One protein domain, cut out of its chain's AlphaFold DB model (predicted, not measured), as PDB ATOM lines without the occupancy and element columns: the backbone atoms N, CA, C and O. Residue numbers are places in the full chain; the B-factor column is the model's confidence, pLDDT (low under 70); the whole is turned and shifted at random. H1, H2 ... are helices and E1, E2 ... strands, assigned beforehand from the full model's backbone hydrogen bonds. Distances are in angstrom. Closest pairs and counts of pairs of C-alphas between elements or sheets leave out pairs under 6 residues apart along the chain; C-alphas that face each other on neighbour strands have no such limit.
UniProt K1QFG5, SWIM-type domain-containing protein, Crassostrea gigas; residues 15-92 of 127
ATOM      1  N   GLU A  15     178.101 199.079 213.386       45.62
ATOM      2  CA  GLU A  15     178.832 198.324 212.350       45.62
ATOM      3  C   GLU A  15     177.961 197.934 211.138       45.62
ATOM      4  O   GLU A  15     178.495 197.533 210.113       45.62
ATOM      5  N   HIS A  16     176.629 198.070 211.201       49.28
ATOM      6  CA  HIS A  16     175.744 197.759 210.061       49.28
ATOM      7  C   HIS A  16     175.611 198.905 209.049       49.28
ATOM      8  O   HIS A  16     175.197 198.670 207.915       49.28
ATOM      9  N   ILE A  17     175.951 200.134 209.444       47.91
ATOM     10  CA  ILE A  17     176.025 201.277 208.523       47.91
ATOM     11  C   ILE A  17     177.402 201.314 207.834       47.91
ATOM     12  O   ILE A  17     177.498 201.756 206.694       47.91
ATOM     13  N   GLU A  18     178.447 200.792 208.486       47.03
ATOM     14  CA  GLU A  18     179.813 200.719 207.942       47.03
ATOM     15  C   GLU A  18     180.123 199.378 207.241       47.03
ATOM     16  O   GLU A  18     180.968 199.329 206.350       47.03
ATOM     17  N   GLY A  19     179.421 198.292 207.580       51.09
ATOM     18  CA  GLY A  19     179.608 196.960 207.000       51.09
ATOM     19  C   GLY A  19     178.522 196.589 205.991       51.09
ATOM     20  O   GLY A  19     177.385 196.365 206.386       51.09
ATOM     21  N   ASN A  20     178.890 196.503 204.704       55.03
ATOM     22  CA  ASN A  20     178.210 195.853 203.562       55.03
ATOM     23  C   ASN A  20     176.685 195.580 203.670       55.03
ATOM     24  O   ASN A  20     176.204 194.506 203.296       55.03
ATOM     25  N   CYS A  21     175.897 196.551 204.133       54.78
ATOM     26  CA  CYS A  21     174.443 196.476 204.134       54.78
ATOM     27  C   CYS A  21     173.927 196.886 202.751       54.78
ATOM     28  O   CYS A  21     174.001 198.052 202.366       54.78
ATOM     29  N   ALA A  22     173.390 195.925 201.999       65.31
ATOM     30  CA  ALA A  22     172.807 196.179 200.685       65.31
ATOM     31  C   ALA A  22     171.281 196.270 200.809       65.31
ATOM     32  O   ALA A  22     170.588 195.253 200.930       65.31
ATOM     33  N   ILE A  23     170.760 197.498 200.781       68.25
ATOM     34  CA  ILE A  23     169.322 197.778 200.707       68.25
ATOM     35  C   ILE A  23     168.922 197.799 199.229       68.25
ATOM     36  O   ILE A  23     169.474 198.567 198.443       68.25
ATOM     37  N   GLN A  24     167.972 196.951 198.845       66.12
ATOM     38  CA  GLN A  24     167.477 196.820 197.479       66.12
ATOM     39  C   GLN A  24     165.968 197.068 197.471       66.12
ATOM     40  O   GLN A  24     165.187 196.293 198.020       66.12
ATOM     41  N   VAL A  25     165.549 198.162 196.843       61.56
ATOM     42  CA  VAL A  25     164.128 198.447 196.623       61.56
ATOM     43  C   VAL A  25     163.700 197.722 195.355       61.56
ATOM     44  O   VAL A  25     164.362 197.856 194.321       61.56
ATOM     45  N   TYR A  26     162.637 196.928 195.438       58.53
ATOM     46  CA  TYR A  26     162.107 196.252 194.264       58.53
ATOM     47  C   TYR A  26     161.376 197.279 193.385       58.53
ATOM     48  O   TYR A  26     160.572 198.061 193.885       58.53
ATOM     49  N   LYS A  27     161.727 197.351 192.095       56.59
ATOM     50  CA  LYS A  27     161.200 198.378 191.175       56.59
ATOM     51  C   LYS A  27     159.902 197.965 190.478       56.59
ATOM     52  O   LYS A  27     159.172 198.838 190.032       56.59
ATOM     53  N   GLU A  28     159.649 196.665 190.359       57.94
ATOM     54  CA  GLU A  28     158.497 196.125 189.622       57.94
ATOM     55  C   GLU A  28     157.257 195.965 190.515       57.94
ATOM     56  O   GLU A  28     156.139 196.104 190.036       57.94
ATOM     57  N   GLU A  29     157.453 195.746 191.819       62.66
ATOM     58  CA  GLU A  29     156.389 195.703 192.827       62.66
ATOM     59  C   GLU A  29     156.613 196.861 193.817       62.66
ATOM     60  O   GLU A  29     157.479 196.769 194.700       62.66
ATOM     61  N   PRO A  30     155.913 197.997 193.639       70.06
ATOM     62  CA  PRO A  30     155.996 199.101 194.581       70.06
ATOM     63  C   PRO A  30     155.495 198.634 195.952       70.06
ATOM     64  O   PRO A  30     154.501 197.926 196.051       70.06
ATOM     65  N   GLY A  31     156.201 199.021 197.017       82.38
ATOM     66  CA  GLY A  31     155.830 198.637 198.382       82.38
ATOM     67  C   GLY A  31     156.558 197.411 198.934       82.38
ATOM     68  O   GLY A  31     156.243 196.977 200.038       82.38
ATOM     69  N   LEU A  32     157.564 196.866 198.235       85.25
ATOM     70  CA  LEU A  32     158.407 195.790 198.768       85.25
ATOM     71  C   LEU A  32     159.884 196.196 198.881       85.25
ATOM     72  O   LEU A  32     160.593 196.433 197.898       85.25
ATOM     73  N   LEU A  33     160.381 196.216 200.116       85.88
ATOM     74  CA  LEU A  33     161.782 196.455 200.440       85.88
ATOM     75  C   LEU A  33     162.490 195.128 200.715       85.88
ATOM     76  O   LEU A  33     162.110 194.412 201.640       85.88
ATOM     77  N   ARG A  34     163.564 194.828 199.978       87.50
ATOM     78  CA  ARG A  34     164.446 193.686 200.247       87.50
ATOM     79  C   ARG A  34     165.773 194.174 200.808       87.50
ATOM     80  O   ARG A  34     166.458 194.991 200.201       87.50
ATOM     81  N   VAL A  35     166.193 193.631 201.943       85.38
ATOM     82  CA  VAL A  35     167.479 193.991 202.550       85.38
ATOM     83  C   VAL A  35     168.318 192.751 202.791       85.38
ATOM     84  O   VAL A  35     167.835 191.737 203.299       85.38
ATOM     85  N   ARG A  36     169.599 192.845 202.432       84.25
ATOM     86  CA  ARG A  36     170.616 191.862 202.790       84.25
ATOM     87  C   ARG A  36     171.505 192.440 203.882       84.25
ATOM     88  O   ARG A  36     172.183 193.442 203.671       84.25
ATOM     89  N   LEU A  37     171.514 191.759 205.020       82.00
ATOM     90  CA  LEU A  37     172.281 192.114 206.204       82.00
ATOM     91  C   LEU A  37     173.368 191.064 206.448       82.00
ATOM     92  O   LEU A  37     173.079 189.866 206.429       82.00
ATOM     93  N   GLN A  38     174.611 191.470 206.683       80.75
ATOM     94  CA  GLN A  38     175.654 190.527 207.091       80.75
ATOM     95  C   GLN A  38     175.477 190.154 208.568       80.75
ATOM     96  O   GLN A  38     175.115 190.987 209.392       80.75
ATOM     97  N   SER A  39     175.716 188.890 208.921       76.50
ATOM     98  CA  SER A  39     175.719 188.478 210.319       76.50
ATOM     99  C   SER A  39     176.935 189.048 211.034       76.50
ATOM    100  O   SER A  39     178.076 188.828 210.633       76.50
ATOM    101  N   ARG A  40     176.678 189.693 212.168       70.81
ATOM    102  CA  ARG A  40     177.706 190.193 213.086       70.81
ATOM    103  C   ARG A  40     178.476 189.100 213.831       70.81
ATOM    104  O   ARG A  40     179.569 189.342 214.320       70.81
ATOM    105  N   HIS A  41     177.881 187.915 213.975       76.00
ATOM    106  CA  HIS A  41     178.470 186.815 214.746       76.00
ATOM    107  C   HIS A  41     179.221 185.826 213.856       76.00
ATOM    108  O   HIS A  41     180.043 185.060 214.345       76.00
ATOM    109  N   VAL A  42     178.906 185.802 212.558       78.62
ATOM    110  CA  VAL A  42     179.484 184.858 211.603       78.62
ATOM    111  C   VAL A  42     179.627 185.558 210.258       78.62
ATOM    112  O   VAL A  42     178.643 185.714 209.542       78.62
ATOM    113  N   SER A  43     180.847 185.941 209.889       75.69
ATOM    114  CA  SER A  43     181.126 186.739 208.685       75.69
ATOM    115  C   SER A  43     180.626 186.106 207.379       75.69
ATOM    116  O   SER A  43     180.237 186.833 206.466       75.69
ATOM    117  N   SER A  44     180.581 184.772 207.301       79.62
ATOM    118  CA  SER A  44     180.078 184.016 206.145       79.62
ATOM    119  C   SER A  44     178.550 183.960 206.045       79.62
ATOM    120  O   SER A  44     178.009 183.579 205.006       79.62
ATOM    121  N   LYS A  45     177.823 184.330 207.105       81.50
ATOM    122  CA  LYS A  45     176.359 184.306 207.117       81.50
ATOM    123  C   LYS A  45     175.814 185.678 206.750       81.50
ATOM    124  O   LYS A  45     176.263 186.702 207.253       81.50
ATOM    125  N   SER A  46     174.780 185.689 205.917       84.75
ATOM    126  CA  SER A  46     173.966 186.880 205.676       84.75
ATOM    127  C   SER A  46     172.493 186.536 205.824       84.75
ATOM    128  O   SER A  46     172.060 185.440 205.464       84.75
ATOM    129  N   TYR A  47     171.734 187.464 206.386       85.56
ATOM    130  CA  TYR A  47     170.297 187.373 206.543       85.56
ATOM    131  C   TYR A  47     169.633 188.208 205.458       85.56
ATOM    132  O   TYR A  47     170.025 189.341 205.191       85.56
ATOM    133  N   LEU A  48     168.618 187.630 204.828       88.81
ATOM    134  CA  LEU A  48     167.731 188.354 203.933       88.81
ATOM    135  C   LEU A  48     166.435 188.628 204.679       88.81
ATOM    136  O   LEU A  48     165.911 187.741 205.368       88.81
ATOM    137  N   LEU A  49     165.950 189.851 204.536       89.69
ATOM    138  CA  LEU A  49     164.670 190.281 205.065       89.69
ATOM    139  C   LEU A  49     163.888 191.064 204.016       89.69
ATOM    140  O   LEU A  49     164.465 191.663 203.105       89.69
ATOM    141  N   TRP A  50     162.577 191.037 204.186       91.12
ATOM    142  CA  TRP A  50     161.602 191.724 203.365       91.12
ATOM    143  C   TRP A  50     160.679 192.525 204.264       91.12
ATOM    144  O   TRP A  50     160.296 192.060 205.339       91.12
ATOM    145  N   ILE A  51     160.336 193.724 203.820       90.38
ATOM    146  CA  ILE A  51     159.376 194.599 204.481       90.38
ATOM    147  C   ILE A  51     158.397 195.050 203.407       90.38
ATOM    148  O   ILE A  51     158.808 195.645 202.410       90.38
ATOM    149  N   ARG A  52     157.120 194.734 203.608       91.44
ATOM    150  CA  ARG A  52     156.025 195.228 202.784       91.44
ATOM    151  C   ARG A  52     155.479 196.498 203.419       91.44
ATOM    152  O   ARG A  52     155.244 196.526 204.627       91.44
ATOM    153  N   TYR A  53     155.296 197.528 202.613       90.12
ATOM    154  CA  TYR A  53     154.804 198.821 203.047       90.12
ATOM    155  C   TYR A  53     153.861 199.421 202.008       90.12
ATOM    156  O   TYR A  53     154.060 199.248 200.807       90.12
ATOM    157  N   GLU A  54     152.867 200.164 202.470       90.88
ATOM    158  CA  GLU A  54     151.882 200.846 201.634       90.88
ATOM    159  C   GLU A  54     151.602 202.222 202.232       90.88
ATOM    160  O   GLU A  54     151.415 202.343 203.435       90.88
ATOM    161  N   ALA A  55     151.666 203.280 201.418       86.06
ATOM    162  CA  ALA A  55     151.424 204.666 201.846       86.06
ATOM    163  C   ALA A  55     152.199 205.146 203.106       86.06
ATOM    164  O   ALA A  55     151.826 206.136 203.724       86.06
ATOM    165  N   GLY A  56     153.312 204.490 203.462       80.12
ATOM    166  CA  GLY A  56     154.106 204.803 204.660       80.12
ATOM    167  C   GLY A  56     153.811 203.912 205.871       80.12
ATOM    168  O   GLY A  56     154.539 203.977 206.860       80.12
ATOM    169  N   GLU A  57     152.816 203.034 205.775       87.62
ATOM    170  CA  GLU A  57     152.494 202.029 206.782       87.62
ATOM    171  C   GLU A  57     153.222 200.714 206.504       87.62
ATOM    172  O   GLU A  57     153.459 200.338 205.355       87.62
ATOM    173  N   ILE A  58     153.596 199.996 207.563       89.69
ATOM    174  CA  ILE A  58     154.258 198.694 207.453       89.69
ATOM    175  C   ILE A  58     153.198 197.592 207.491       89.69
ATOM    176  O   ILE A  58     152.668 197.262 208.547       89.69
ATOM    177  N   CYS A  59     152.934 196.979 206.339       91.06
ATOM    178  CA  CYS A  59     151.888 195.965 206.162       91.06
ATOM    179  C   CYS A  59     152.372 194.532 206.434       91.06
ATOM    180  O   CYS A  59     151.596 193.578 206.344       91.06
ATOM    181  N   GLY A  60     153.673 194.337 206.638       89.94
ATOM    182  CA  GLY A  60     154.239 193.032 206.955       89.94
ATOM    183  C   GLY A  60     155.756 192.995 206.853       89.94
ATOM    184  O   GLY A  60     156.381 193.799 206.162       89.94
ATOM    185  N   TRP A  61     156.364 192.033 207.537       91.19
ATOM    186  CA  TRP A  61     157.805 191.822 207.499       91.19
ATOM    187  C   TRP A  61     158.146 190.347 207.627       91.19
ATOM    188  O   TRP A  61     157.446 189.570 208.270       91.19
ATOM    189  N   TYR A  62     159.277 189.971 207.044       90.31
ATOM    190  CA  TYR A  62     159.831 188.637 207.186       90.31
ATOM    191  C   TYR A  62     161.352 188.688 207.181       90.31
ATOM    192  O   TYR A  62     161.963 189.407 206.394       90.31
ATOM    193  N   CYS A  63     161.993 187.896 208.039       89.25
ATOM    194  CA  CYS A  63     163.445 187.787 208.087       89.25
ATOM    195  C   CYS A  63     163.861 186.327 208.238       89.25
ATOM    196  O   CYS A  63     163.440 185.661 209.180       89.25
ATOM    197  N   LYS A  64     164.796 185.866 207.396       89.81
ATOM    198  CA  LYS A  64     165.342 184.493 207.441       89.81
ATOM    199  C   LYS A  64     166.208 184.179 208.666       89.81
ATOM    200  O   LYS A  64     166.817 183.114 208.741       89.81
ATOM    201  N   CYS A  65     166.342 185.103 209.614       86.94
ATOM    202  CA  CYS A  65     167.081 184.819 210.834       86.94
ATOM    203  C   CYS A  65     166.316 183.844 211.741       86.94
ATOM    204  O   CYS A  65     165.089 183.774 211.718       86.94
ATOM    205  N   ARG A  66     167.061 183.142 212.600       85.19
ATOM    206  CA  ARG A  66     166.523 182.156 213.547       85.19
ATOM    207  C   ARG A  66     165.374 182.711 214.396       85.19
ATOM    208  O   ARG A  66     164.427 181.984 214.641       85.19
ATOM    209  N   ALA A  67     165.479 183.958 214.850       83.94
ATOM    210  CA  ALA A  67     164.438 184.598 215.648       83.94
ATOM    211  C   ALA A  67     163.191 184.900 214.804       83.94
ATOM    212  O   ALA A  67     162.106 184.457 215.149       83.94
ATOM    213  N   GLY A  68     163.359 185.568 213.658       81.62
ATOM    214  CA  GLY A  68     162.255 185.976 212.779       81.62
ATOM    215  C   GLY A  68     161.460 184.817 212.174       81.62
ATOM    216  O   GLY A  68     160.300 184.998 211.843       81.62
ATOM    217  N   ALA A  69     162.055 183.626 212.078       79.31
ATOM    218  CA  ALA A  69     161.359 182.420 211.629       79.31
ATOM    219  C   ALA A  69     160.526 181.724 212.724       79.31
ATOM    220  O   ALA A  69     159.828 180.764 212.424       79.31
ATOM    221  N   ARG A  70     160.651 182.132 213.994       75.88
ATOM    222  CA  ARG A  70     160.093 181.399 215.147       75.88
ATOM    223  C   ARG A  70     159.147 182.200 216.028       75.88
ATOM    224  O   ARG A  70     158.510 181.602 216.884       75.88
ATOM    225  N   VAL A  71     159.123 183.524 215.901       64.81
ATOM    226  CA  VAL A  71     158.371 184.394 216.813       64.81
ATOM    227  C   VAL A  71     157.256 185.121 216.079       64.81
ATOM    228  O   VAL A  71     157.448 185.586 214.956       64.81
ATOM    229  N   VAL A  72     156.114 185.267 216.753       63.81
ATOM    230  CA  VAL A  72     155.085 186.252 216.409       63.81
ATOM    231  C   VAL A  72     155.610 187.603 216.904       63.81
ATOM    232  O   VAL A  72     155.559 187.898 218.094       63.81
ATOM    233  N   GLY A  73     156.257 188.372 216.027       77.38
ATOM    234  CA  GLY A  73     156.886 189.649 216.384       77.38
ATOM    235  C   GLY A  73     157.982 190.086 215.409       77.38
ATOM    236  O   GLY A  73     158.187 189.474 214.359       77.38
ATOM    237  N   MET A  74     158.708 191.162 215.737       82.25
ATOM    238  CA  MET A  74     159.845 191.624 214.929       82.25
ATOM    239  C   MET A  74     161.173 191.136 215.511       82.25
ATOM    240  O   MET A  74     161.435 191.256 216.706       82.25
ATOM    241  N   CYS A  75     162.054 190.604 214.664       89.06
ATOM    242  CA  CYS A  75     163.424 190.333 215.082       89.06
ATOM    243  C   CYS A  75     164.252 191.627 215.091       89.06
ATOM    244  O   CYS A  75     163.937 192.588 214.385       89.06
ATOM    245  N   ALA A  76     165.375 191.620 215.813       86.94
ATOM    246  CA  ALA A  76     166.280 192.770 215.881       86.94
ATOM    247  C   ALA A  76     166.750 193.268 214.498       86.94
ATOM    248  O   ALA A  76     166.974 194.461 214.319       86.94
ATOM    249  N   HIS A  77     166.862 192.379 213.500       86.12
ATOM    250  CA  HIS A  77     167.221 192.775 212.135       86.12
ATOM    251  C   HIS A  77     166.145 193.649 211.479       86.12
ATOM    252  O   HIS A  77     166.475 194.657 210.863       86.12
ATOM    253  N   VAL A  78     164.865 193.282 211.615       88.75
ATOM    254  CA  VAL A  78     163.747 194.066 211.065       88.75
ATOM    255  C   VAL A  78     163.658 195.411 211.785       88.75
ATOM    256  O   VAL A  78     163.619 196.446 211.123       88.75
ATOM    257  N   ALA A  79     163.730 195.400 213.120       89.19
ATOM    258  CA  ALA A  79     163.705 196.609 213.942       89.19
ATOM    259  C   ALA A  79     164.791 197.616 213.527       89.19
ATOM    260  O   ALA A  79     164.517 198.801 213.337       89.19
ATOM    261  N   ALA A  80     166.022 197.135 213.331       86.69
ATOM    262  CA  ALA A  80     167.150 197.972 212.942       86.69
ATOM    263  C   ALA A  80     166.938 198.645 211.578       86.69
ATOM    264  O   ALA A  80     167.247 199.827 211.425       86.69
ATOM    265  N   ILE A  81     166.387 197.920 210.599       86.69
ATOM    266  CA  ILE A  81     166.099 198.482 209.274       86.69
ATOM    267  C   ILE A  81     164.968 199.507 209.335       86.69
ATOM    268  O   ILE A  81     165.116 200.582 208.755       86.69
ATOM    269  N   LEU A  82     163.882 199.224 210.058       88.62
ATOM    270  CA  LEU A  82     162.782 200.179 210.232       88.62
ATOM    271  C   LEU A  82     163.270 201.476 210.881       88.62
ATOM    272  O   LEU A  82     162.997 202.565 210.379       88.62
ATOM    273  N   TRP A  83     164.075 201.365 211.938       86.94
ATOM    274  CA  TRP A  83     164.683 202.523 212.588       86.94
ATOM    275  C   TRP A  83     165.616 203.299 211.650       86.94
ATOM    276  O   TRP A  83     165.583 204.531 211.608       86.94
ATOM    277  N   PHE A  84     166.436 202.602 210.859       83.06
ATOM    278  CA  PHE A  84     167.338 203.258 209.918       83.06
ATOM    279  C   PHE A  84     166.579 204.044 208.840       83.06
ATOM    280  O   PHE A  84     166.892 205.213 208.591       83.06
ATOM    281  N   VAL A  85     165.582 203.413 208.212       81.00
ATOM    282  CA  VAL A  85     164.801 204.013 207.123       81.00
ATOM    283  C   VAL A  85     163.918 205.147 207.643       81.00
ATOM    284  O   VAL A  85     163.893 206.203 207.018       81.00
ATOM    285  N   GLY A  86     163.257 204.962 208.788       82.81
ATOM    286  CA  GLY A  86     162.317 205.938 209.344       82.81
ATOM    287  C   GLY A  86     162.969 207.112 210.076       82.81
ATOM    288  O   GLY A  86     162.434 208.214 210.051       82.81
ATOM    289  N   TYR A  87     164.132 206.914 210.703       80.81
ATOM    290  CA  TYR A  87     164.747 207.936 211.559       80.81
ATOM    291  C   TYR A  87     166.133 208.361 211.068       80.81
ATOM    292  O   TYR A  87     166.346 209.510 210.671       80.81
ATOM    293  N   VAL A  88     167.099 207.440 211.047       78.12
ATOM    294  CA  VAL A  88     168.514 207.774 210.784       78.12
ATOM    295  C   VAL A  88     168.716 208.450 209.438       78.12
ATOM    296  O   VAL A  88     169.438 209.445 209.342       78.12
ATOM    297  N   ARG A  89     168.075 207.929 208.390       74.19
ATOM    298  CA  ARG A  89     168.216 208.445 207.027       74.19
ATOM    299  C   ARG A  89     167.832 209.924 206.917       74.19
ATOM    300  O   ARG A  89     168.420 210.627 206.091       74.19
ATOM    301  N   HIS A  90     166.901 210.385 207.750       76.50
ATOM    302  CA  HIS A  90     166.373 211.748 207.762       76.50
ATOM    303  C   HIS A  90     167.117 212.677 208.741       76.50
ATOM    304  O   HIS A  90     167.163 213.885 208.521       76.50
ATOM    305  N   HIS A  91     167.796 212.132 209.758       73.50
ATOM    306  CA  HIS A  91     168.478 212.893 210.818       73.50
ATOM    307  C   HIS A  91     170.019 212.947 210.692       73.50
ATOM    308  O   HIS A  91     170.734 213.024 211.692       73.50
ATOM    309  N   LYS A  92     170.555 212.994 209.462       60.50
ATOM    310  CA  LYS A  92     172.006 212.962 209.132       60.50
ATOM    311  C   LYS A  92     172.904 214.063 209.745       60.50
ATOM    312  O   LYS A  92     174.099 214.071 209.470       60.50
TER     313      LYS A  92
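This is residues 15 to 92 of the 127 residues of the protein "SWIM-type domain-containing protein" of Crassostrea gigas (UniProt K1QFG5). A twisted sheet of four strands has helix H2 slantwise over one face, making two layers, and residues 87 to 92, of which 87 to 88 belong to H2, stick out. The printed part has 78 residues, with H1 E1 E2 E3 E4 H2 along it; E1 E2 E3 E4, also the sheet's order, form an antiparallel meander, each strand beside the one before. It is mixed and compact, radius of gyration of the C-alphas 12.5 A, spanning 35 by 32 by 23 A.

H1, residues 15 to 18, begins at C-alpha 15 (178.832, 198.324, 212.350). E1 is 22 to 25, E2 32 to 38, E3 46 to 54, 26.4 A long, E4 57 to 63. H2, 76 to 88, 16.0 A, ends at C-alpha 88 (168.514, 207.774, 210.784).

H1 is only just not on the sheet, with 4 pairs of C-alphas within 10 A. Within hydrogen-bond range are N 24 and O 34, 2.8 A, in hairpin E1 and E2; N 35 and O 49, 2.9 A, in E2 and E3; N 50 and O 62, 2.8 A, in E3 and E4. H2 is over E3, height 9.0 A; their closest C-alphas, Leu 49 and Val 78, are 7.2 A apart. In H2 every O i to N i+4 pair is within range.

No cut; the link E4 to H2 is long. pLDDT is under 70 at 15 to 29, 71 to 72 and 92.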